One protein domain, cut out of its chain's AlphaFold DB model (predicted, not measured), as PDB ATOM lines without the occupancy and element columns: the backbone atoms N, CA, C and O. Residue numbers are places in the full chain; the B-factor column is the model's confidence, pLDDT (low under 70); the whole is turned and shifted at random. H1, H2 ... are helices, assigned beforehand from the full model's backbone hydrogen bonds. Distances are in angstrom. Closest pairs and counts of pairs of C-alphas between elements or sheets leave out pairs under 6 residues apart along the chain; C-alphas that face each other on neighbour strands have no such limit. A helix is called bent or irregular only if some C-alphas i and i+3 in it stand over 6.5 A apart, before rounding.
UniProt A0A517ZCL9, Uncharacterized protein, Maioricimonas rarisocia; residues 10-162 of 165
ATOM      1  N   ALA A  10     194.775 204.504 305.358       91.50
ATOM      2  CA  ALA A  10     193.466 203.854 305.225       91.50
ATOM      3  C   ALA A  10     192.876 203.908 303.798       91.50
ATOM      4  O   ALA A  10     192.086 203.043 303.412       91.50
ATOM      5  N   VAL A  11     193.228 204.929 303.008       90.94
ATOM      6  CA  VAL A  11     192.806 205.055 301.603       90.94
ATOM      7  C   VAL A  11     193.652 204.154 300.713       90.94
ATOM      8  O   VAL A  11     193.100 203.487 299.842       90.94
ATOM      9  N   ILE A  12     194.960 204.096 300.966       92.31
ATOM     10  CA  ILE A  12     195.898 203.195 300.286       92.31
ATOM     11  C   ILE A  12     195.490 201.732 300.525       92.31
ATOM     12  O   ILE A  12     195.332 200.979 299.566       92.31
ATOM     13  N   ASP A  13     195.189 201.357 301.769       93.94
ATOM     14  CA  ASP A  13     194.690 200.021 302.127       93.94
ATOM     15  C   ASP A  13     193.334 199.721 301.477       93.94
ATOM     16  O   ASP A  13     193.032 198.588 301.098       93.94
ATOM     17  N   GLY A  14     192.484 200.744 301.346       92.56
ATOM     18  CA  GLY A  14     191.227 200.657 300.609       92.56
ATOM     19  C   GLY A  14     191.443 200.360 299.124       92.56
ATOM     20  O   GLY A  14     190.769 199.490 298.578       92.56
ATOM     21  N   LEU A  15     192.404 201.034 298.485       90.50
ATOM     22  CA  LEU A  15     192.781 200.799 297.088       90.50
ATOM     23  C   LEU A  15     193.343 199.397 296.889       90.50
ATOM     24  O   LEU A  15     192.914 198.703 295.971       90.50
ATOM     25  N   GLN A  16     194.246 198.960 297.766       93.56
ATOM     26  CA  GLN A  16     194.835 197.630 297.668       93.56
ATOM     27  C   GLN A  16     193.765 196.542 297.789       93.56
ATOM     28  O   GLN A  16     193.697 195.659 296.935       93.56
ATOM     29  N   ARG A  17     192.885 196.628 298.797       94.44
ATOM     30  CA  ARG A  17     191.789 195.664 298.976       94.44
ATOM     31  C   ARG A  17     190.834 195.647 297.789       94.44
ATOM     32  O   ARG A  17     190.473 194.567 297.335       94.44
ATOM     33  N   GLN A  18     190.470 196.818 297.264       92.19
ATOM     34  CA  GLN A  18     189.588 196.910 296.102       92.19
ATOM     35  C   GLN A  18     190.205 196.233 294.871       92.19
ATOM     36  O   GLN A  18     189.545 195.427 294.223       92.19
ATOM     37  N   LEU A  19     191.471 196.534 294.558       90.88
ATOM     38  CA  LEU A  19     192.150 195.975 293.387       90.88
ATOM     39  C   LEU A  19     192.334 194.460 293.495       90.88
ATOM     40  O   LEU A  19     192.122 193.748 292.514       90.88
ATOM     41  N   THR A  20     192.706 193.968 294.679       94.38
ATOM     42  CA  THR A  20     192.829 192.529 294.936       94.38
ATOM     43  C   THR A  20     191.478 191.829 294.773       94.38
ATOM     44  O   THR A  20     191.389 190.853 294.032       94.38
ATOM     45  N   ALA A  21     190.413 192.362 295.380       93.81
ATOM     46  CA  ALA A  21     189.085 191.757 295.311       93.81
ATOM     47  C   ALA A  21     188.524 191.737 293.878       93.81
ATOM     48  O   ALA A  21     187.976 190.728 293.440       93.81
ATOM     49  N   GLU A  22     188.702 192.818 293.111       89.81
ATOM     50  CA  GLU A  22     188.306 192.861 291.697       89.81
ATOM     51  C   GLU A  22     189.100 191.860 290.843       89.81
ATOM     52  O   GLU A  22     188.544 191.262 289.918       89.81
ATOM     53  N   HIS A  23     190.380 191.637 291.158       92.62
ATOM     54  CA  HIS A  23     191.219 190.667 290.452       92.62
ATOM     55  C   HIS A  23     190.762 189.234 290.723       92.62
ATOM     56  O   HIS A  23     190.490 188.492 289.777       92.62
ATOM     57  N   GLU A  24     190.613 188.866 291.995       94.75
ATOM     58  CA  GLU A  24     190.117 187.550 292.412       94.75
ATOM     59  C   GLU A  24     188.738 187.264 291.822       94.75
ATOM     60  O   GLU A  24     188.436 186.155 291.384       94.75
ATOM     61  N   HIS A  25     187.892 188.288 291.766       91.94
ATOM     62  CA  HIS A  25     186.586 188.190 291.152       91.94
ATOM     63  C   HIS A  25     186.660 187.907 289.645       91.94
ATOM     64  O   HIS A  25     185.995 186.987 289.168       91.94
ATOM     65  N   CYS A  26     187.522 188.610 288.899       90.06
ATOM     66  CA  CYS A  26     187.744 188.321 287.478       90.06
ATOM     67  C   CYS A  26     188.236 186.883 287.246       90.06
ATOM     68  O   CYS A  26     187.813 186.239 286.281       90.06
ATOM     69  N   GLU A  27     189.109 186.368 288.115       93.38
ATOM     70  CA  GLU A  27     189.592 184.983 288.034       93.38
ATOM     71  C   GLU A  27     188.471 183.974 288.332       93.38
ATOM     72  O   GLU A  27     188.286 183.041 287.551       93.38
ATOM     73  N   ARG A  28     187.651 184.191 289.375       93.75
ATOM     74  CA  ARG A  28     186.493 183.328 289.696       93.75
ATOM     75  C   ARG A  28     185.499 183.228 288.538       93.75
ATOM     76  O   ARG A  28     184.991 182.145 288.237       93.75
ATOM     77  N   VAL A  29     185.233 184.343 287.864       90.00
ATOM     78  CA  VAL A  29     184.322 184.376 286.710       90.00
ATOM     79  C   VAL A  29     184.958 183.680 285.518       90.00
ATOM     80  O   VAL A  29     184.329 182.820 284.912       90.00
ATOM     81  N   SER A  30     186.224 183.987 285.226       90.44
ATOM     82  CA  SER A  30     186.966 183.336 284.142       90.44
ATOM     83  C   SER A  30     186.995 181.822 284.310       90.44
ATOM     84  O   SER A  30     186.821 181.095 283.339       90.44
ATOM     85  N   GLN A  31     187.189 181.347 285.540       91.88
ATOM     86  CA  GLN A  31     187.176 179.930 285.864       91.88
ATOM     87  C   GLN A  31     185.794 179.313 285.624       91.88
ATOM     88  O   GLN A  31     185.695 178.321 284.915       91.88
ATOM     89  N   THR A  32     184.726 179.956 286.109       89.88
ATOM     90  CA  THR A  32     183.339 179.513 285.860       89.88
ATOM     91  C   THR A  32     183.029 179.407 284.362       89.88
ATOM     92  O   THR A  32     182.407 178.447 283.925       89.88
ATOM     93  N   LEU A  33     183.487 180.370 283.553       85.75
ATOM     94  CA  LEU A  33     183.262 180.357 282.103       85.75
ATOM     95  C   LEU A  33     184.076 179.286 281.374       85.75
ATOM     96  O   LEU A  33     183.602 178.742 280.382       85.75
ATOM     97  N   LYS A  34     185.290 178.982 281.845       87.56
ATOM     98  CA  LYS A  34     186.100 177.885 281.296       87.56
ATOM     99  C   LYS A  34     185.481 176.526 281.593       87.56
ATOM    100  O   LYS A  34     185.464 175.683 280.710       87.56
ATOM    101  N   GLU A  35     184.983 176.337 282.812       86.94
ATOM    102  CA  GLU A  35     184.278 175.119 283.220       86.94
ATOM    103  C   GLU A  35     183.011 174.928 282.372       86.94
ATOM    104  O   GLU A  35     182.846 173.888 281.741       86.94
ATOM    105  N   LEU A  36     182.207 175.987 282.215       82.88
ATOM    106  CA  LEU A  36     181.041 175.984 281.328       82.88
ATOM    107  C   LEU A  36     181.397 175.624 279.874       82.88
ATOM    108  O   LEU A  36     180.629 174.939 279.213       82.88
ATOM    109  N   ALA A  37     182.538 176.094 279.361       78.38
ATOM    110  CA  ALA A  37     182.976 175.813 277.991       78.38
ATOM    111  C   ALA A  37     183.593 174.412 277.804       78.38
ATOM    112  O   ALA A  37     183.697 173.952 276.669       78.38
ATOM    113  N   GLY A  38     184.050 173.770 278.884       74.12
ATOM    114  CA  GLY A  38     184.698 172.455 278.853       74.12
ATOM    115  C   GLY A  38     183.741 171.279 279.045       74.12
ATOM    116  O   GLY A  38     184.053 170.173 278.606       74.12
ATOM    117  N   ASP A  39     182.584 171.509 279.667       65.50
ATOM    118  CA  ASP A  39     181.616 170.460 279.973       65.50
ATOM    119  C   ASP A  39     180.635 170.231 278.809       65.50
ATOM    120  O   ASP A  39     180.059 171.168 278.251       65.50
ATOM    121  N   GLY A  40     180.383 168.964 278.464       59.12
ATOM    122  CA  GLY A  40     179.206 168.586 277.679       59.12
ATOM    123  C   GLY A  40     177.955 168.892 278.501       59.12
ATOM    124  O   GLY A  40     177.634 168.149 279.421       59.12
ATOM    125  N   MET A  41     177.309 170.022 278.219       66.38
ATOM    126  CA  MET A  41     176.365 170.652 279.145       66.38
ATOM    127  C   MET A  41     175.052 169.870 279.288       66.38
ATOM    128  O   MET A  41     174.183 169.945 278.417       66.38
ATOM    129  N   THR A  42     174.863 169.178 280.417       73.12
ATOM    130  CA  THR A  42     173.526 168.700 280.806       73.12
ATOM    131  C   THR A  42     172.671 169.861 281.344       73.12
ATOM    132  O   THR A  42     173.215 170.853 281.846       73.12
ATOM    133  N   PRO A  43     171.329 169.773 281.292       72.75
ATOM    134  CA  PRO A  43     170.438 170.795 281.853       72.75
ATOM    135  C   PRO A  43     170.699 171.114 283.335       72.75
ATOM    136  O   PRO A  43     170.620 172.268 283.754       72.75
ATOM    137  N   GLU A  44     171.066 170.116 284.137       75.94
ATOM    138  CA  GLU A  44     171.366 170.281 285.563       75.94
ATOM    139  C   GLU A  44     172.670 171.060 285.782       75.94
ATOM    140  O   GLU A  44     172.768 171.879 286.700       75.94
ATOM    141  N   GLN A  45     173.676 170.829 284.934       77.62
ATOM    142  CA  GLN A  45     174.929 171.582 284.964       77.62
ATOM    143  C   GLN A  45     174.699 173.038 284.552       77.62
ATOM    144  O   GLN A  45     175.205 173.942 285.218       77.62
ATOM    145  N   LEU A  46     173.875 173.274 283.525       76.25
ATOM    146  CA  LEU A  46     173.467 174.621 283.117       76.25
ATOM    147  C   LEU A  46     172.818 175.396 284.269       76.25
ATOM    148  O   LEU A  46     173.208 176.535 284.525       76.25
ATOM    149  N   GLY A  47     171.899 174.767 285.012       78.19
ATOM    150  CA  GLY A  47     171.268 175.378 286.187       78.19
ATOM    151  C   GLY A  47     172.279 175.784 287.266       78.19
ATOM    152  O   GLY A  47     172.263 176.919 287.741       78.19
ATOM    153  N   ARG A  48     173.235 174.904 287.595       85.44
ATOM    154  CA  ARG A  48     174.299 175.205 288.576       85.44
ATOM    155  C   ARG A  48     175.215 176.341 288.125       85.44
ATOM    156  O   ARG A  48     175.580 177.200 288.931       85.44
ATOM    157  N   TYR A  49     175.599 176.363 286.848       84.19
ATOM    158  CA  TYR A  49     176.409 177.453 286.303       84.19
ATOM    159  C   TYR A  49     175.646 178.776 286.302       84.19
ATOM    160  O   TYR A  49     176.244 179.812 286.596       84.19
ATOM    161  N   GLN A  50     174.337 178.753 286.047       81.44
ATOM    162  CA  GLN A  50     173.491 179.939 286.121       81.44
ATOM    163  C   GLN A  50     173.433 180.503 287.548       81.44
ATOM    164  O   GLN A  50     173.747 181.676 287.741       81.44
ATOM    165  N   GLU A  51     173.158 179.673 288.558       86.81
ATOM    166  CA  GLU A  51     173.153 180.101 289.967       86.81
ATOM    167  C   GLU A  51     174.504 180.692 290.402       86.81
ATOM    168  O   GLU A  51     174.566 181.727 291.078       86.81
ATOM    169  N   ARG A  52     175.608 180.066 289.974       89.38
ATOM    170  CA  ARG A  52     176.966 180.546 290.255       89.38
ATOM    171  C   ARG A  52     177.254 181.878 289.565       89.38
ATOM    172  O   ARG A  52     177.830 182.768 290.191       89.38
ATOM    173  N   LEU A  53     176.851 182.046 288.307       85.12
ATOM    174  CA  LEU A  53     177.010 183.305 287.573       85.12
ATOM    175  C   LEU A  53     176.124 184.422 288.139       85.12
ATOM    176  O   LEU A  53     176.567 185.570 288.179       85.12
ATOM    177  N   ASP A  54     174.931 184.114 288.645       84.31
ATOM    178  CA  ASP A  54     174.057 185.083 289.316       84.31
ATOM    179  C   ASP A  54     174.626 185.523 290.675       84.31
ATOM    180  O   ASP A  54     174.577 186.702 291.035       84.31
ATOM    181  N   ALA A  55     175.215 184.600 291.444       88.31
ATOM    182  CA  ALA A  55     175.952 184.941 292.663       88.31
ATOM    183  C   ALA A  55     177.161 185.839 292.358       88.31
ATOM    184  O   ALA A  55     177.323 186.895 292.968       88.31
ATOM    185  N   LEU A  56     177.958 185.474 291.350       88.69
ATOM    186  CA  LEU A  56     179.082 186.290 290.898       88.69
ATOM    187  C   LEU A  56     178.612 187.660 290.378       88.69
ATOM    188  O   LEU A  56     179.278 188.663 290.608       88.69
ATOM    189  N   SER A  57     177.449 187.748 289.739       82.56
ATOM    190  CA  SER A  57     176.931 189.035 289.263       82.56
ATOM    191  C   SER A  57     176.606 189.968 290.435       82.56
ATOM    192  O   SER A  57     176.966 191.138 290.389       82.56
ATOM    193  N   ARG A  58     176.033 189.452 291.531       83.88
ATOM    194  CA  ARG A  58     175.794 190.226 292.769       83.88
ATOM    195  C   ARG A  58     177.091 190.683 293.451       83.88
ATOM    196  O   ARG A  58     177.178 191.818 293.931       83.88
ATOM    197  N   ASP A  59     178.119 189.835 293.453       88.00
ATOM    198  CA  ASP A  59     179.465 190.207 293.910       88.00
ATOM    199  C   ASP A  59     180.017 191.388 293.082       88.00
ATOM    200  O   ASP A  59     180.569 192.338 293.644       88.00
ATOM    201  N   ALA A  60     179.817 191.375 291.757       83.88
ATOM    202  CA  ALA A  60     180.262 192.445 290.862       83.88
ATOM    203  C   ALA A  60     179.613 193.799 291.196       83.88
ATOM    204  O   ALA A  60     180.297 194.827 291.197       83.88
ATOM    205  N   GLU A  61     178.315 193.815 291.520       80.88
ATOM    206  CA  GLU A  61     177.601 195.037 291.931       80.88
ATOM    207  C   GLU A  61     178.159 195.607 293.239       80.88
ATOM    208  O   GLU A  61     178.366 196.819 293.382       80.88
ATOM    209  N   THR A  62     178.451 194.716 294.189       86.00
ATOM    210  CA  THR A  62     179.044 195.082 295.478       86.00
ATOM    211  C   THR A  62     180.420 195.716 295.272       86.00
ATOM    212  O   THR A  62     180.694 196.794 295.809       86.00
ATOM    213  N   LEU A  63     181.262 195.107 294.431       85.94
ATOM    214  CA  LEU A  63     182.584 195.637 294.088       85.94
ATOM    215  C   LEU A  63     182.490 196.978 293.353       85.94
ATOM    216  O   LEU A  63     183.226 197.909 293.687       85.94
ATOM    217  N   ALA A  64     181.560 197.129 292.407       81.06
ATOM    218  CA  ALA A  64     181.339 198.392 291.704       81.06
ATOM    219  C   ALA A  64     180.935 199.524 292.665       81.06
ATOM    220  O   ALA A  64     181.475 200.633 292.582       81.06
ATOM    221  N   THR A  65     180.055 199.230 293.626       83.62
ATOM    222  CA  THR A  65     179.636 200.174 294.672       83.62
ATOM    223  C   THR A  65     180.812 200.582 295.563       83.62
ATOM    224  O   THR A  65     181.006 201.767 295.850       83.62
ATOM    225  N   GLN A  66     181.640 199.621 295.987       84.50
ATOM    226  CA  GLN A  66     182.834 199.891 296.797       84.50
ATOM    227  C   GLN A  66     183.854 200.755 296.042       84.50
ATOM    228  O   GLN A  66     184.338 201.752 296.590       84.50
ATOM    229  N   ARG A  67     184.102 200.456 294.760       84.38
ATOM    230  CA  ARG A  67     184.944 201.275 293.877       84.38
ATOM    231  C   ARG A  67     184.426 202.703 293.765       84.38
ATOM    232  O   ARG A  67     185.222 203.638 293.847       84.38
ATOM    233  N   MET A  68     183.115 202.892 293.600       82.25
ATOM    234  CA  MET A  68     182.515 204.227 293.520       82.25
ATOM    235  C   MET A  68     182.727 205.012 294.819       82.25
ATOM    236  O   MET A  68     183.238 206.130 294.786       82.25
ATOM    237  N   ARG A  69     182.460 204.399 295.980       85.81
ATOM    238  CA  ARG A  69     182.720 205.023 297.292       85.81
ATOM    239  C   ARG A  69     184.188 205.415 297.459       85.81
ATOM    240  O   ARG A  69     184.487 206.484 297.988       85.81
ATOM    241  N   LEU A  70     185.112 204.569 297.006       85.06
ATOM    242  CA  LEU A  70     186.542 204.857 297.057       85.06
ATOM    243  C   LEU A  70     186.926 206.014 296.125       85.06
ATOM    244  O   LEU A  70     187.657 206.912 296.542       85.06
ATOM    245  N   ARG A  71     186.374 206.055 294.905       83.81
ATOM    246  CA  ARG A  71     186.543 207.186 293.979       83.81
ATOM    247  C   ARG A  71     186.002 208.488 294.562       83.81
ATOM    248  O   ARG A  71     186.674 209.504 294.445       83.81
ATOM    249  N   MET A  72     184.847 208.473 295.228       84.50
ATOM    250  CA  MET A  72     184.302 209.660 295.903       84.50
ATOM    251  C   MET A  72     185.241 210.164 297.004       84.50
ATOM    252  O   MET A  72     185.534 211.355 297.062       84.50
ATOM    253  N   LYS A  73     185.779 209.264 297.839       86.56
ATOM    254  CA  LYS A  73     186.767 209.629 298.870       86.56
ATOM    255  C   LYS A  73     188.025 210.251 298.259       86.56
ATOM    256  O   LYS A  73     188.492 211.282 298.735       86.56
ATOM    257  N   LEU A  74     188.551 209.652 297.192       84.56
ATOM    258  CA  LEU A  74     189.706 210.190 296.473       84.56
ATOM    259  C   LEU A  74     189.403 211.547 295.830       84.56
ATOM    260  O   LEU A  74     190.237 212.439 295.886       84.56
ATOM    261  N   ALA A  75     188.205 211.738 295.278       84.75
ATOM    262  CA  ALA A  75     187.765 213.003 294.692       84.75
ATOM    263  C   ALA A  75     187.788 214.146 295.709       84.75
ATOM    264  O   ALA A  75     188.345 215.207 295.428       84.75
ATOM    265  N   VAL A  76     187.291 213.889 296.922       87.44
ATOM    266  CA  VAL A  76     187.362 214.840 298.041       87.44
ATOM    267  C   VAL A  76     188.815 215.149 298.412       87.44
ATOM    268  O   VAL A  76     189.183 216.317 298.533       87.44
ATOM    269  N   LEU A  77     189.664 214.124 298.543       86.38
ATOM    270  CA  LEU A  77     191.077 214.295 298.915       86.38
ATOM    271  C   LEU A  77     191.890 215.037 297.847       86.38
ATOM    272  O   LEU A  77     192.761 215.839 298.181       86.38
ATOM    273  N   CYS A  78     191.587 214.796 296.573       82.06
ATOM    274  CA  CYS A  78     192.256 215.407 295.430       82.06
ATOM    275  C   CYS A  78     191.612 216.726 294.977       82.06
ATOM    276  O   CYS A  78     192.150 217.357 294.074       82.06
ATOM    277  N   ARG A  79     190.486 217.146 295.577       85.56
ATOM    278  CA  ARG A  79     189.683 218.316 295.158       85.56
ATOM    279  C   ARG A  79     189.278 218.270 293.676       85.56
ATOM    280  O   ARG A  79     189.355 219.274 292.973       85.56
ATOM    281  N   ARG A  80     188.869 217.096 293.195       81.12
ATOM    282  CA  ARG A  80     188.434 216.848 291.806       81.12
ATOM    283  C   ARG A  80     187.013 216.300 291.787       81.12
ATOM    284  O   ARG A  80     186.521 215.849 292.819       81.12
ATOM    285  N   LYS A  81     186.351 216.296 290.628       78.12
ATOM    286  CA  LYS A  81     185.073 215.578 290.493       78.12
ATOM    287  C   LYS A  81     185.318 214.070 290.490       78.12
ATOM    288  O   LYS A  81     186.345 213.602 290.006       78.12
ATOM    289  N   THR A  82     184.364 213.282 290.983       70.50
ATOM    290  CA  THR A  82     184.482 211.811 291.033       70.50
ATOM    291  C   THR A  82     184.723 211.185 289.658       70.50
ATOM    292  O   THR A  82     185.491 210.232 289.549       70.50
ATOM    293  N   THR A  83     184.140 211.761 288.607       69.62
ATOM    294  CA  THR A  83     184.316 211.343 287.206       69.62
ATOM    295  C   THR A  83     185.719 211.616 286.654       69.62
ATOM    296  O   THR A  83     186.123 211.006 285.666       69.62
ATOM    297  N   GLU A  84     186.485 212.497 287.297       66.25
ATOM    298  CA  GLU A  84     187.829 212.902 286.878       66.25
ATOM    299  C   GLU A  84     188.929 212.105 287.592       66.25
ATOM    300  O   GLU A  84     190.080 212.132 287.159       66.25
ATOM    301  N   VAL A  85     188.608 211.394 288.677       72.31
ATOM    302  CA  VAL A  85     189.604 210.652 289.457       72.31
ATOM    303  C   VAL A  85     189.879 209.293 288.830       72.31
ATOM    304  O   VAL A  85     189.097 208.346 288.953       72.31
ATOM    305  N   ARG A  86     191.054 209.175 288.214       73.25
ATOM    306  CA  ARG A  86     191.607 207.895 287.769       73.25
ATOM    307  C   ARG A  86     192.603 207.373 288.793       73.25
ATOM    308  O   ARG A  86     193.310 208.144 289.437       73.25
ATOM    309  N   LEU A  87     192.706 206.048 288.901       73.69
ATOM    310  CA  LEU A  87     193.711 205.417 289.758       73.69
ATOM    311  C   LEU A  87     195.132 205.878 289.381       73.69
ATOM    312  O   LEU A  87     195.936 206.153 290.262       73.69
ATOM    313  N   SER A  88     195.418 206.030 288.083       76.81
ATOM    314  CA  SER A  88     196.694 206.554 287.563       76.81
ATOM    315  C   SER A  88     197.106 207.885 288.180       76.81
ATOM    316  O   SER A  88     198.286 208.113 288.419       76.81
ATOM    317  N   ASP A  89     196.127 208.738 288.464       74.94
ATOM    318  CA  ASP A  89     196.353 210.112 288.895       74.94
ATOM    319  C   ASP A  89     196.692 210.174 290.388       74.94
ATOM    320  O   ASP A  89     197.280 211.146 290.855       74.94
ATOM    321  N   VAL A  90     196.326 209.132 291.144       80.25
ATOM    322  CA  VAL A  90     196.513 209.070 292.599       80.25
ATOM    323  C   VAL A  90     197.711 208.212 293.013       80.25
ATOM    324  O   VAL A  90     198.197 208.364 294.129       80.25
ATOM    325  N   LEU A  91     198.244 207.371 292.115       83.12
ATOM    326  CA  LEU A  91     199.416 206.520 292.374       83.12
ATOM    327  C   LEU A  91     200.669 207.288 292.835       83.12
ATOM    328  O   LEU A  91     201.321 206.813 293.767       83.12
ATOM    329  N   PRO A  92     201.011 208.473 292.283       85.19
ATOM    330  CA  PRO A  92     202.143 209.251 292.788       85.19
ATOM    331  C   PRO A  92     201.986 209.675 294.257       85.19
ATOM    332  O   PRO A  92     202.979 209.830 294.962       85.19
ATOM    333  N   ALA A  93     200.747 209.830 294.737       86.31
ATOM    334  CA  ALA A  93     200.443 210.211 296.116       86.31
ATOM    335  C   ALA A  93     200.406 209.011 297.089       86.31
ATOM    336  O   ALA A  93     200.251 209.212 298.292       86.31
ATOM    337  N   CYS A  94     200.575 207.775 296.607       87.81
ATOM    338  CA  CYS A  94     200.616 206.569 297.445       87.81
ATOM    339  C   CYS A  94     201.985 206.310 298.102       87.81
ATOM    340  O   CYS A  94     202.110 205.380 298.899       87.81
ATOM    341  N   GLY A  95     203.018 207.095 297.773       90.06
ATOM    342  CA  GLY A  95     204.358 206.938 298.343       90.06
ATOM    343  C   GLY A  95     204.913 205.522 298.151       90.06
ATOM    344  O   GLY A  95     204.855 204.974 297.052       90.06
ATOM    345  N   ALA A  96     205.412 204.913 299.229       90.94
ATOM    346  CA  ALA A  96     206.021 203.579 299.209       90.94
ATOM    347  C   ALA A  96     205.077 202.456 298.729       90.94
ATOM    348  O   ALA A  96     205.541 201.447 298.211       90.94
ATOM    349  N   ALA A  97     203.756 202.627 298.841       91.25
ATOM    350  CA  ALA A  97     202.789 201.618 298.398       91.25
ATOM    351  C   ALA A  97     202.541 201.622 296.876       91.25
ATOM    352  O   ALA A  97     201.819 200.766 296.360       91.25
ATOM    353  N   ARG A  98     203.101 202.594 296.145       91.69
ATOM    354  CA  ARG A  98     202.840 202.799 294.716       91.69
ATOM    355  C   ARG A  98     203.147 201.565 293.867       91.69
ATOM    356  O   ARG A  98     202.295 201.158 293.083       91.69
ATOM    357  N   GLU A  99     204.335 200.987 294.013       92.31
ATOM    358  CA  GLU A  99     204.802 199.878 293.168       92.31
ATOM    359  C   GLU A  99     203.922 198.628 293.331       92.31
ATOM    360  O   GLU A  99     203.529 197.978 292.356       92.31
ATOM    361  N   GLN A 100     203.526 198.338 294.571       92.31
ATOM    362  CA  GLN A 100     202.623 197.233 294.877       92.31
ATOM    363  C   GLN A 100     201.228 197.450 294.264       92.31
ATOM    364  O   GLN A 100     200.635 196.523 293.695       92.31
ATOM    365  N   LEU A 101     200.708 198.680 294.330       89.75
ATOM    366  CA  LEU A 101     199.427 199.044 293.721       89.75
ATOM    367  C   LEU A 101     199.477 198.978 292.189       89.75
ATOM    368  O   LEU A 101     198.533 198.480 291.575       89.75
ATOM    369  N   GLU A 102     200.566 199.434 291.567       89.56
ATOM    370  CA  GLU A 102     200.796 199.321 290.119       89.56
ATOM    371  C   GLU A 102     200.827 197.852 289.684       89.56
ATOM    372  O   GLU A 102     200.092 197.461 288.775       89.56
ATOM    373  N   THR A 103     201.570 197.013 290.407       92.00
ATOM    374  CA  THR A 103     201.626 195.564 290.167       92.00
ATOM    375  C   THR A 103     200.243 194.920 290.254       92.00
ATOM    376  O   THR A 103     199.857 194.134 289.381       92.00
ATOM    377  N   THR A 104     199.468 195.259 291.288       90.62
ATOM    378  CA  THR A 104     198.117 194.711 291.489       90.62
ATOM    379  C   THR A 104     197.163 195.182 290.390       90.62
ATOM    380  O   THR A 104     196.435 194.374 289.813       90.62
ATOM    381  N   ARG A 105     197.212 196.469 290.025       88.00
ATOM    382  CA  ARG A 105     196.438 197.043 288.917       88.00
ATOM    383  C   ARG A 105     196.744 196.342 287.595       88.00
ATOM    384  O   ARG A 105     195.829 196.036 286.834       88.00
ATOM    385  N   ASP A 106     198.010 196.072 287.309       88.06
ATOM    386  CA  ASP A 106     198.400 195.457 286.042       88.06
ATOM    387  C   ASP A 106     197.987 193.980 285.976       88.06
ATOM    388  O   ASP A 106     197.577 193.499 284.917       88.06
ATOM    389  N   ARG A 107     198.009 193.265 287.113       91.50
ATOM    390  CA  ARG A 107     197.404 191.925 287.230       91.50
ATOM    391  C   ARG A 107     195.903 191.970 286.955       91.50
ATOM    392  O   ARG A 107     195.431 191.223 286.101       91.50
ATOM    393  N   LEU A 108     195.185 192.888 287.600       88.56
ATOM    394  CA  LEU A 108     193.756 193.108 287.376       88.56
ATOM    395  C   LEU A 108     193.448 193.400 285.903       88.56
ATOM    396  O   LEU A 108     192.555 192.778 285.331       88.56
ATOM    397  N   ARG A 109     194.223 194.273 285.246       87.06
ATOM    398  CA  ARG A 109     194.043 194.598 283.823       87.06
ATOM    399  C   ARG A 109     194.216 193.375 282.921       87.06
ATOM    400  O   ARG A 109     193.438 193.196 281.981       87.06
ATOM    401  N   ARG A 110     195.202 192.516 283.206       88.94
ATOM    402  CA  ARG A 110     195.395 191.250 282.476       88.94
ATOM    403  C   ARG A 110     194.224 190.289 282.693       88.94
ATOM    404  O   ARG A 110     193.722 189.743 281.712       88.94
ATOM    405  N   SER A 111     193.752 190.124 283.929       90.81
ATOM    406  CA  SER A 111     192.581 189.286 284.238       90.81
ATOM    407  C   SER A 111     191.309 189.805 283.571       90.81
ATOM    408  O   SER A 111     190.592 189.027 282.950       90.81
ATOM    409  N   ALA A 112     191.063 191.118 283.605       84.81
ATOM    410  CA  ALA A 112     189.928 191.744 282.932       84.81
ATOM    411  C   ALA A 112     189.992 191.554 281.408       84.81
ATOM    412  O   ALA A 112     188.996 191.199 280.786       84.81
ATOM    413  N   SER A 113     191.173 191.717 280.802       84.50
ATOM    414  CA  SER A 113     191.358 191.506 279.357       84.50
ATOM    415  C   SER A 113     191.082 190.054 278.956       84.50
ATOM    416  O   SER A 113     190.405 189.798 277.959       84.50
ATOM    417  N   ARG A 114     191.562 189.096 279.760       87.25
ATOM    418  CA  ARG A 114     191.311 187.664 279.564       87.25
ATOM    419  C   ARG A 114     189.827 187.334 279.705       87.25
ATOM    420  O   ARG A 114     189.275 186.668 278.834       87.25
ATOM    421  N   LEU A 115     189.187 187.829 280.763       84.94
ATOM    422  CA  LEU A 115     187.761 187.642 280.997       84.94
ATOM    423  C   LEU A 115     186.940 188.228 279.844       84.94
ATOM    424  O   LEU A 115     186.066 187.549 279.324       84.94
ATOM    425  N   ALA A 116     187.263 189.432 279.370       81.38
ATOM    426  CA  ALA A 116     186.597 190.028 278.214       81.38
ATOM    427  C   ALA A 116     186.717 189.156 276.950       81.38
ATOM    428  O   ALA A 116     185.770 189.075 276.172       81.38
ATOM    429  N   GLY A 117     187.859 188.487 276.754       81.88
ATOM    430  CA  GLY A 117     188.026 187.475 275.709       81.88
ATOM    431  C   GLY A 117     187.080 186.288 275.888       81.88
ATOM    432  O   GLY A 117     186.358 185.954 274.953       81.88
ATOM    433  N   LEU A 118     187.029 185.719 277.098       81.88
ATOM    434  CA  LEU A 118     186.150 184.593 277.429       81.88
ATOM    435  C   LEU A 118     184.675 184.936 277.215       81.88
ATOM    436  O   LEU A 118     183.988 184.194 276.527       81.88
ATOM    437  N   VAL A 119     184.218 186.087 277.718       76.69
ATOM    438  CA  VAL A 119     182.837 186.569 277.548       76.69
ATOM    439  C   VAL A 119     182.458 186.729 276.074       76.69
ATOM    440  O   VAL A 119     181.319 186.474 275.712       76.69
ATOM    441  N   ARG A 120     183.389 187.157 275.210       73.38
ATOM    442  CA  ARG A 120     183.126 187.245 273.763       73.38
ATOM    443  C   ARG A 120     183.062 185.875 273.091       73.38
ATOM    444  O   ARG A 120     182.368 185.740 272.090       73.38
ATOM    445  N   SER A 121     183.820 184.900 273.593       72.94
ATOM    446  CA  SER A 121     183.852 183.541 273.044       72.94
ATOM    447  C   SER A 121     182.733 182.640 273.565       72.94
ATOM    448  O   SER A 121     182.364 181.689 272.883       72.94
ATOM    449  N   THR A 122     182.190 182.914 274.752       66.19
ATOM    450  CA  THR A 122     181.071 182.156 275.313       66.19
ATOM    451  C   THR A 122     179.745 182.740 274.828       66.19
ATOM    452  O   THR A 122     179.578 183.952 274.729       66.19
ATOM    453  N   ALA A 123     178.760 181.887 274.543       56.75
ATOM    454  CA  ALA A 123     177.417 182.303 274.122       56.75
ATOM    455  C   ALA A 123     176.556 182.837 275.295       56.75
ATOM    456  O   ALA A 123     175.339 182.670 275.341       56.75
ATOM    457  N   VAL A 124     177.190 183.473 276.286       59.06
ATOM    458  CA  VAL A 124     176.525 183.977 277.490       59.06
ATOM    459  C   VAL A 124     176.388 185.490 277.399       59.06
ATOM    460  O   VAL A 124     177.378 186.223 277.348       59.06
ATOM    461  N   SER A 125     175.150 185.979 277.429       56.06
ATOM    462  CA  SER A 125     174.879 187.408 277.552       56.06
ATOM    463  C   SER A 125     175.183 187.859 278.979       56.06
ATOM    464  O   SER A 125     174.405 187.661 279.913       56.06
ATOM    465  N   LEU A 126     176.365 188.451 279.151       61.00
ATOM    466  CA  LEU A 126     176.918 188.876 280.436       61.00
ATOM    467  C   LEU A 126     176.876 190.406 280.574       61.00
ATOM    468  O   LEU A 126     177.891 191.045 280.856       61.00
ATOM    469  N   THR A 127     175.707 191.024 280.361       57.62
ATOM    470  CA  THR A 127     175.561 192.498 280.374       57.62
ATOM    471  C   THR A 127     176.055 193.166 281.661       57.62
ATOM    472  O   THR A 127     176.602 194.265 281.595       57.62
ATOM    473  N   ASP A 128     175.930 192.508 282.815       56.66
ATOM    474  CA  ASP A 128     176.385 193.066 284.099       56.66
ATOM    475  C   ASP A 128     177.928 193.061 284.212       56.66
ATOM    476  O   ASP A 128     178.534 193.975 284.775       56.66
ATOM    477  N   TRP A 129     178.592 192.121 283.538       63.53
ATOM    478  CA  TRP A 129     180.051 192.007 283.474       63.53
ATOM    479  C   TRP A 129     180.688 193.011 282.527       63.53
ATOM    480  O   TRP A 129     181.804 193.467 282.763       63.53
ATOM    481  N   GLN A 130     179.978 193.398 281.468       64.00
ATOM    482  CA  GLN A 130     180.463 194.390 280.509       64.00
ATOM    483  C   GLN A 130     180.693 195.755 281.173       64.00
ATOM    484  O   GLN A 130     181.688 196.414 280.874       64.00
ATOM    485  N   GLY A 131     179.824 196.161 282.107       61.09
ATOM    486  CA  GLY A 131     179.999 197.394 282.884       61.09
ATOM    487  C   GLY A 131     181.224 197.344 283.800       61.09
ATOM    488  O   GLY A 131     182.026 198.282 283.823       61.09
ATOM    489  N   LEU A 132     181.422 196.220 284.499       66.88
ATOM    490  CA  LEU A 132     182.613 195.993 285.319       66.88
ATOM    491  C   LEU A 132     183.891 196.019 284.464       66.88
ATOM    492  O   LEU A 132     184.815 196.769 284.771       66.88
ATOM    493  N   LEU A 133     183.926 195.255 283.372       66.25
ATOM    494  CA  LEU A 133     185.080 195.129 282.479       66.25
ATOM    495  C   LEU A 133     185.472 196.458 281.830       66.25
ATOM    496  O   LEU A 133     186.653 196.797 281.829       66.25
ATOM    497  N   ARG A 134     184.507 197.250 281.346       66.94
ATOM    498  CA  ARG A 134     184.779 198.597 280.810       66.94
ATOM    499  C   ARG A 134     185.409 199.506 281.864       66.94
ATOM    500  O   ARG A 134     186.403 200.178 281.591       66.94
ATOM    501  N   GLY A 135     184.882 199.469 283.092       64.25
ATOM    502  CA  GLY A 135     185.426 200.222 284.221       64.25
ATOM    503  C   GLY A 135     186.852 199.811 284.607       64.25
ATOM    504  O   GLY A 135     187.645 200.675 284.988       64.25
ATOM    505  N   LEU A 136     187.180 198.521 284.485       67.75
ATOM    506  CA  LEU A 136     188.504 197.954 284.766       67.75
ATOM    507  C   LEU A 136     189.531 198.222 283.656       67.75
ATOM    508  O   LEU A 136     190.702 198.459 283.945       67.75
ATOM    509  N   LEU A 137     189.106 198.191 282.390       66.88
ATOM    510  CA  LEU A 137     189.976 198.398 281.226       66.88
ATOM    511  C   LEU A 137     190.249 199.880 280.927       66.88
ATOM    512  O   LEU A 137     191.137 200.190 280.135       66.88
ATOM    513  N   GLY A 138     189.547 200.797 281.601       58.38
ATOM    514  CA  GLY A 138     189.767 202.240 281.476       58.38
ATOM    515  C   GLY A 138     189.148 202.861 280.220       58.38
ATOM    516  O   GLY A 138     189.474 204.000 279.886       58.38
ATOM    517  N   GLU A 139     188.244 202.148 279.545       51.25
ATOM    518  CA  GLU A 139     187.579 202.561 278.302       51.25
ATOM    519  C   GLU A 139     186.388 203.514 278.559       51.25
ATOM    520  O   GLU A 139     185.274 203.270 278.114       51.25
ATOM    521  N   ALA A 140     186.656 204.643 279.232       40.66
ATOM    522  CA  ALA A 140     185.755 205.791 279.456       40.66
ATOM    523  C   ALA A 140     184.783 205.720 280.668       40.66
ATOM    524  O   ALA A 140     184.459 204.643 281.179       40.66
ATOM    525  N   PRO A 141     184.329 206.892 281.178       38.12
ATOM    526  CA  PRO A 141     183.314 206.985 282.217       38.12
ATOM    527  C   PRO A 141     181.947 206.796 281.562       38.12
ATOM    528  O   PRO A 141     181.304 207.749 281.132       38.12
ATOM    529  N   HIS A 142     181.504 205.552 281.465       38.88
ATOM    530  CA  HIS A 142     180.111 205.265 281.167       38.88
ATOM    531  C   HIS A 142     179.487 204.636 282.402       38.88
ATOM    532  O   HIS A 142     179.648 203.447 282.678       38.88
ATOM    533  N   GLU A 143     178.788 205.489 283.148       40.19
ATOM    534  CA  GLU A 143     177.688 205.145 284.044       40.19
ATOM    535  C   GLU A 143     176.597 204.446 283.219       40.19
ATOM    536  O   GLU A 143     175.597 205.021 282.805       40.19
ATOM    537  N   GLY A 144     176.839 203.186 282.870       40.34
ATOM    538  CA  GLY A 144     175.818 202.289 282.361       40.34
ATOM    539  C   GLY A 144     175.218 201.544 283.540       40.34
ATOM    540  O   GLY A 144     175.935 200.814 284.219       40.34
ATOM    541  N   ARG A 145     173.910 201.721 283.749       47.22
ATOM    542  CA  ARG A 145     173.082 201.094 284.793       47.22
ATOM    543  C   ARG A 145     173.318 201.530 286.227       47.22
ATOM    544  O   ARG A 145     172.700 200.909 287.068       47.22
ATOM    545  N   TYR A 146     174.125 202.534 286.550       45.06
ATOM    546  CA  TYR A 146     174.198 203.026 287.930       45.06
ATOM    547  C   TYR A 146     174.184 204.547 287.955       45.06
ATOM    548  O   TYR A 146     174.871 205.170 287.150       45.06
ATOM    549  N   ASP A 147     173.371 205.131 288.828       49.91
ATOM    550  CA  ASP A 147     173.327 206.574 289.023       49.91
ATOM    551  C   ASP A 147     174.577 207.078 289.767       49.91
ATOM    552  O   ASP A 147     175.435 206.321 290.231       49.91
ATOM    553  N   MET A 148     174.648 208.394 289.924       33.22
ATOM    554  CA  MET A 148     175.673 209.118 290.680       33.22
ATOM    555  C   MET A 148     175.789 208.716 292.169       33.22
ATOM    556  O   MET A 148     176.753 209.102 292.832       33.22
ATOM    557  N   HIS A 149     174.861 207.906 292.692       41.62
ATOM    558  CA  HIS A 149     174.895 207.312 294.033       41.62
ATOM    559  C   HIS A 149     175.322 205.834 294.029       41.62
ATOM    560  O   HIS A 149     175.430 205.218 295.092       41.62
ATOM    561  N   GLY A 150     175.610 205.267 292.854       40.16
ATOM    562  CA  GLY A 150     175.931 203.856 292.680       40.16
ATOM    563  C   GLY A 150     174.705 202.946 292.767       40.16
ATOM    564  O   GLY A 150     174.873 201.758 293.034       40.16
ATOM    565  N   GLN A 151     173.489 203.469 292.575       41.69
ATOM    566  CA  GLN A 151     172.263 202.669 292.532       41.69
ATOM    567  C   GLN A 151     171.902 202.262 291.117       41.69
ATOM    568  O   GLN A 151     172.004 203.058 290.189       41.69
ATOM    569  N   ARG A 152     171.443 201.016 290.961       51.59
ATOM    570  CA  ARG A 152     171.179 200.436 289.649       51.59
ATOM    571  C   ARG A 152     170.027 201.169 288.936       51.59
ATOM    572  O   ARG A 152     168.883 201.090 289.371       51.59
ATOM    573  N   THR A 153     170.288 201.839 287.817       47.34
ATOM    574  CA  THR A 153     169.279 202.410 286.914       47.34
ATOM    575  C   THR A 153     168.737 201.311 285.992       47.34
ATOM    576  O   THR A 153     169.148 201.147 284.845       47.34
ATOM    577  N   GLY A 154     167.831 200.486 286.526       50.59
ATOM    578  CA  GLY A 154     167.120 199.439 285.780       50.59
ATOM    579  C   GLY A 154     166.983 198.119 286.542       50.59
ATOM    580  O   GLY A 154     167.690 197.867 287.515       50.59
ATOM    581  N   ARG A 155     166.064 197.252 286.093       41.56
ATOM    582  CA  ARG A 155     165.864 195.921 286.694       41.56
ATOM    583  C   ARG A 155     167.088 195.013 286.459       41.56
ATOM    584  O   ARG A 155     167.777 195.185 285.445       41.56
ATOM    585  N   PRO A 156     167.352 194.040 287.353       43.22
ATOM    586  CA  PRO A 156     168.281 192.948 287.088       43.22
ATOM    587  C   PRO A 156     167.963 192.318 285.735       43.22
ATOM    588  O   PRO A 156     166.832 191.888 285.516       43.22
ATOM    589  N   VAL A 157     168.924 192.314 284.808       45.91
ATOM    590  CA  VAL A 157     168.790 191.494 283.601       45.91
ATOM    591  C   VAL A 157     169.430 190.163 283.955       45.91
ATOM    592  O   VAL A 157     170.646 190.151 284.148       45.91
ATOM    593  N   PRO A 158     168.643 189.085 284.105       44.75
ATOM    594  CA  PRO A 158     169.193 187.782 284.443       44.75
ATOM    595  C   PRO A 158     170.229 187.377 283.397       44.75
ATOM    596  O   PRO A 158     170.052 187.652 282.204       44.75
ATOM    597  N   VAL A 159     171.308 186.734 283.847       44.69
ATOM    598  CA  VAL A 159     172.300 186.157 282.942       44.69
ATOM    599  C   VAL A 159     171.575 185.151 282.052       44.69
ATOM    600  O   VAL A 159     171.015 184.168 282.534       44.69
ATOM    601  N   ARG A 160     171.548 185.410 280.741       47.62
ATOM    602  CA  ARG A 160     171.032 184.455 279.755       47.62
ATOM    603  C   ARG A 160     172.210 183.724 279.137       47.62
ATOM    604  O   ARG A 160     172.985 184.314 278.384       47.62
ATOM    605  N   ILE A 161     172.345 182.449 279.484       48.25
ATOM    606  CA  ILE A 161     173.186 181.502 278.757       48.25
ATOM    607  C   ILE A 161     172.353 181.056 277.553       48.25
ATOM    608  O   ILE A 161     171.389 180.311 277.714       48.25
ATOM    609  N   GLU A 162     172.666 181.558 276.361       41.12
ATOM    610  CA  GLU A 162     172.051 181.054 275.135       41.12
ATOM    611  C   GLU A 162     172.939 179.922 274.625       41.12
ATOM    612  O   GLU A 162     174.056 180.155 274.169       41.12
TER     613      GLU A 162
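What this domain is: This is residues 10 to 162 of the 165 residues of an uncharacterized protein of Maioricimonas rarisocia (UniProt A0A517ZCL9). Three long helices, H1, H2 and H3, stand side by side as an elongated bundle, with H1 between H2 and H3, and the short helix H4 bridges H2 and H3 on the remaining side. H3 is not one straight rod: its first part folds back at a kink near residue 96. After H4 a long stretch with no named element, residues 138 to 162, loops round the outside of the bundle and returns so that residues 160 to 161 pair with residues 124 to 125. The printed part has 153 residues, with four named helices in the order H1, H2, H3, H4 and no named strand; the class is all helix, with 111 residues in the helices. The whole is compact, with a radius of gyration of the C-alphas of 16.5 A, and spans 53 by 33 by 24 A.

Where its parts are: H1, residues 10 to 38, begins at C-alpha 10 (193.466, 203.854, 305.225) and is 41.9 A long from first to last C-alpha. H2, residues 43 to 78, is the longest helix by residues, 51.5 A long, and ends at C-alpha 78 (192.256, 215.407, 295.430). H3, residues 87 to 121, measures 29.2 A; it is irregular, with C-alphas 93 and 96 at 9.2 A, and has a kink of 149 degrees near residue 96. H4, residues 127 to 137, is 15.6 A long and ends at C-alpha 137 (189.976, 198.398, 281.226).

How they stand to each other: The four helices form an up and down bundle, each running against the one before it; their packing is part aligned, part crossed. H1 and H2, a helical hairpin, touch at a shallow tilt of 20 degrees, opposite ways; their closest C-alphas, of Gln 18 and Arg 67, are 6.8 A apart. H1 and H3 touch at a shallow tilt of 14 degrees, the same way, with the C-alphas of His 23 and Leu 108 closest at 4.7 A. H2 and H3 are close but not clearly touching; their closest C-alphas, of Leu 74 and Val 90, are 7.9 A apart. H4 touches H3 at residues 108 to 116 alone, at a steep tilt of 40 degrees, opposite ways, as a helical hairpin; the C-alphas of Ala 112 and Leu 133 are closest, at 5.9 A. H4 touches H2 at residues 57 to 64 alone, at a steep tilt of 42 degrees, the same way; the C-alphas of Ser 57 and Asp 128 are closest, at 6.6 A. H1 and H4 are near each other, with 8 pairs of C-alphas within 10 A. Every O i to N i+4 pair is within hydrogen-bond range in H1 and H2, against 23 of 31 in H3 and 5 of 7 in H4.

The domain as a whole: The C-alphas farthest apart, of Thr 42 and Arg 79, are 54.1 A apart. The printed part has no cut; the links H1 to H2 and H3 to H4 are tight, and H2 to H3 is short. The C-alphas of residues 138 to 162 lie 11 to 23 A from the mean of the C-alphas. The mean pLDDT of the printed part is 75.8, and 46 residues are under 70: residues 39 to 41, 83 to 84 and 122 to 162.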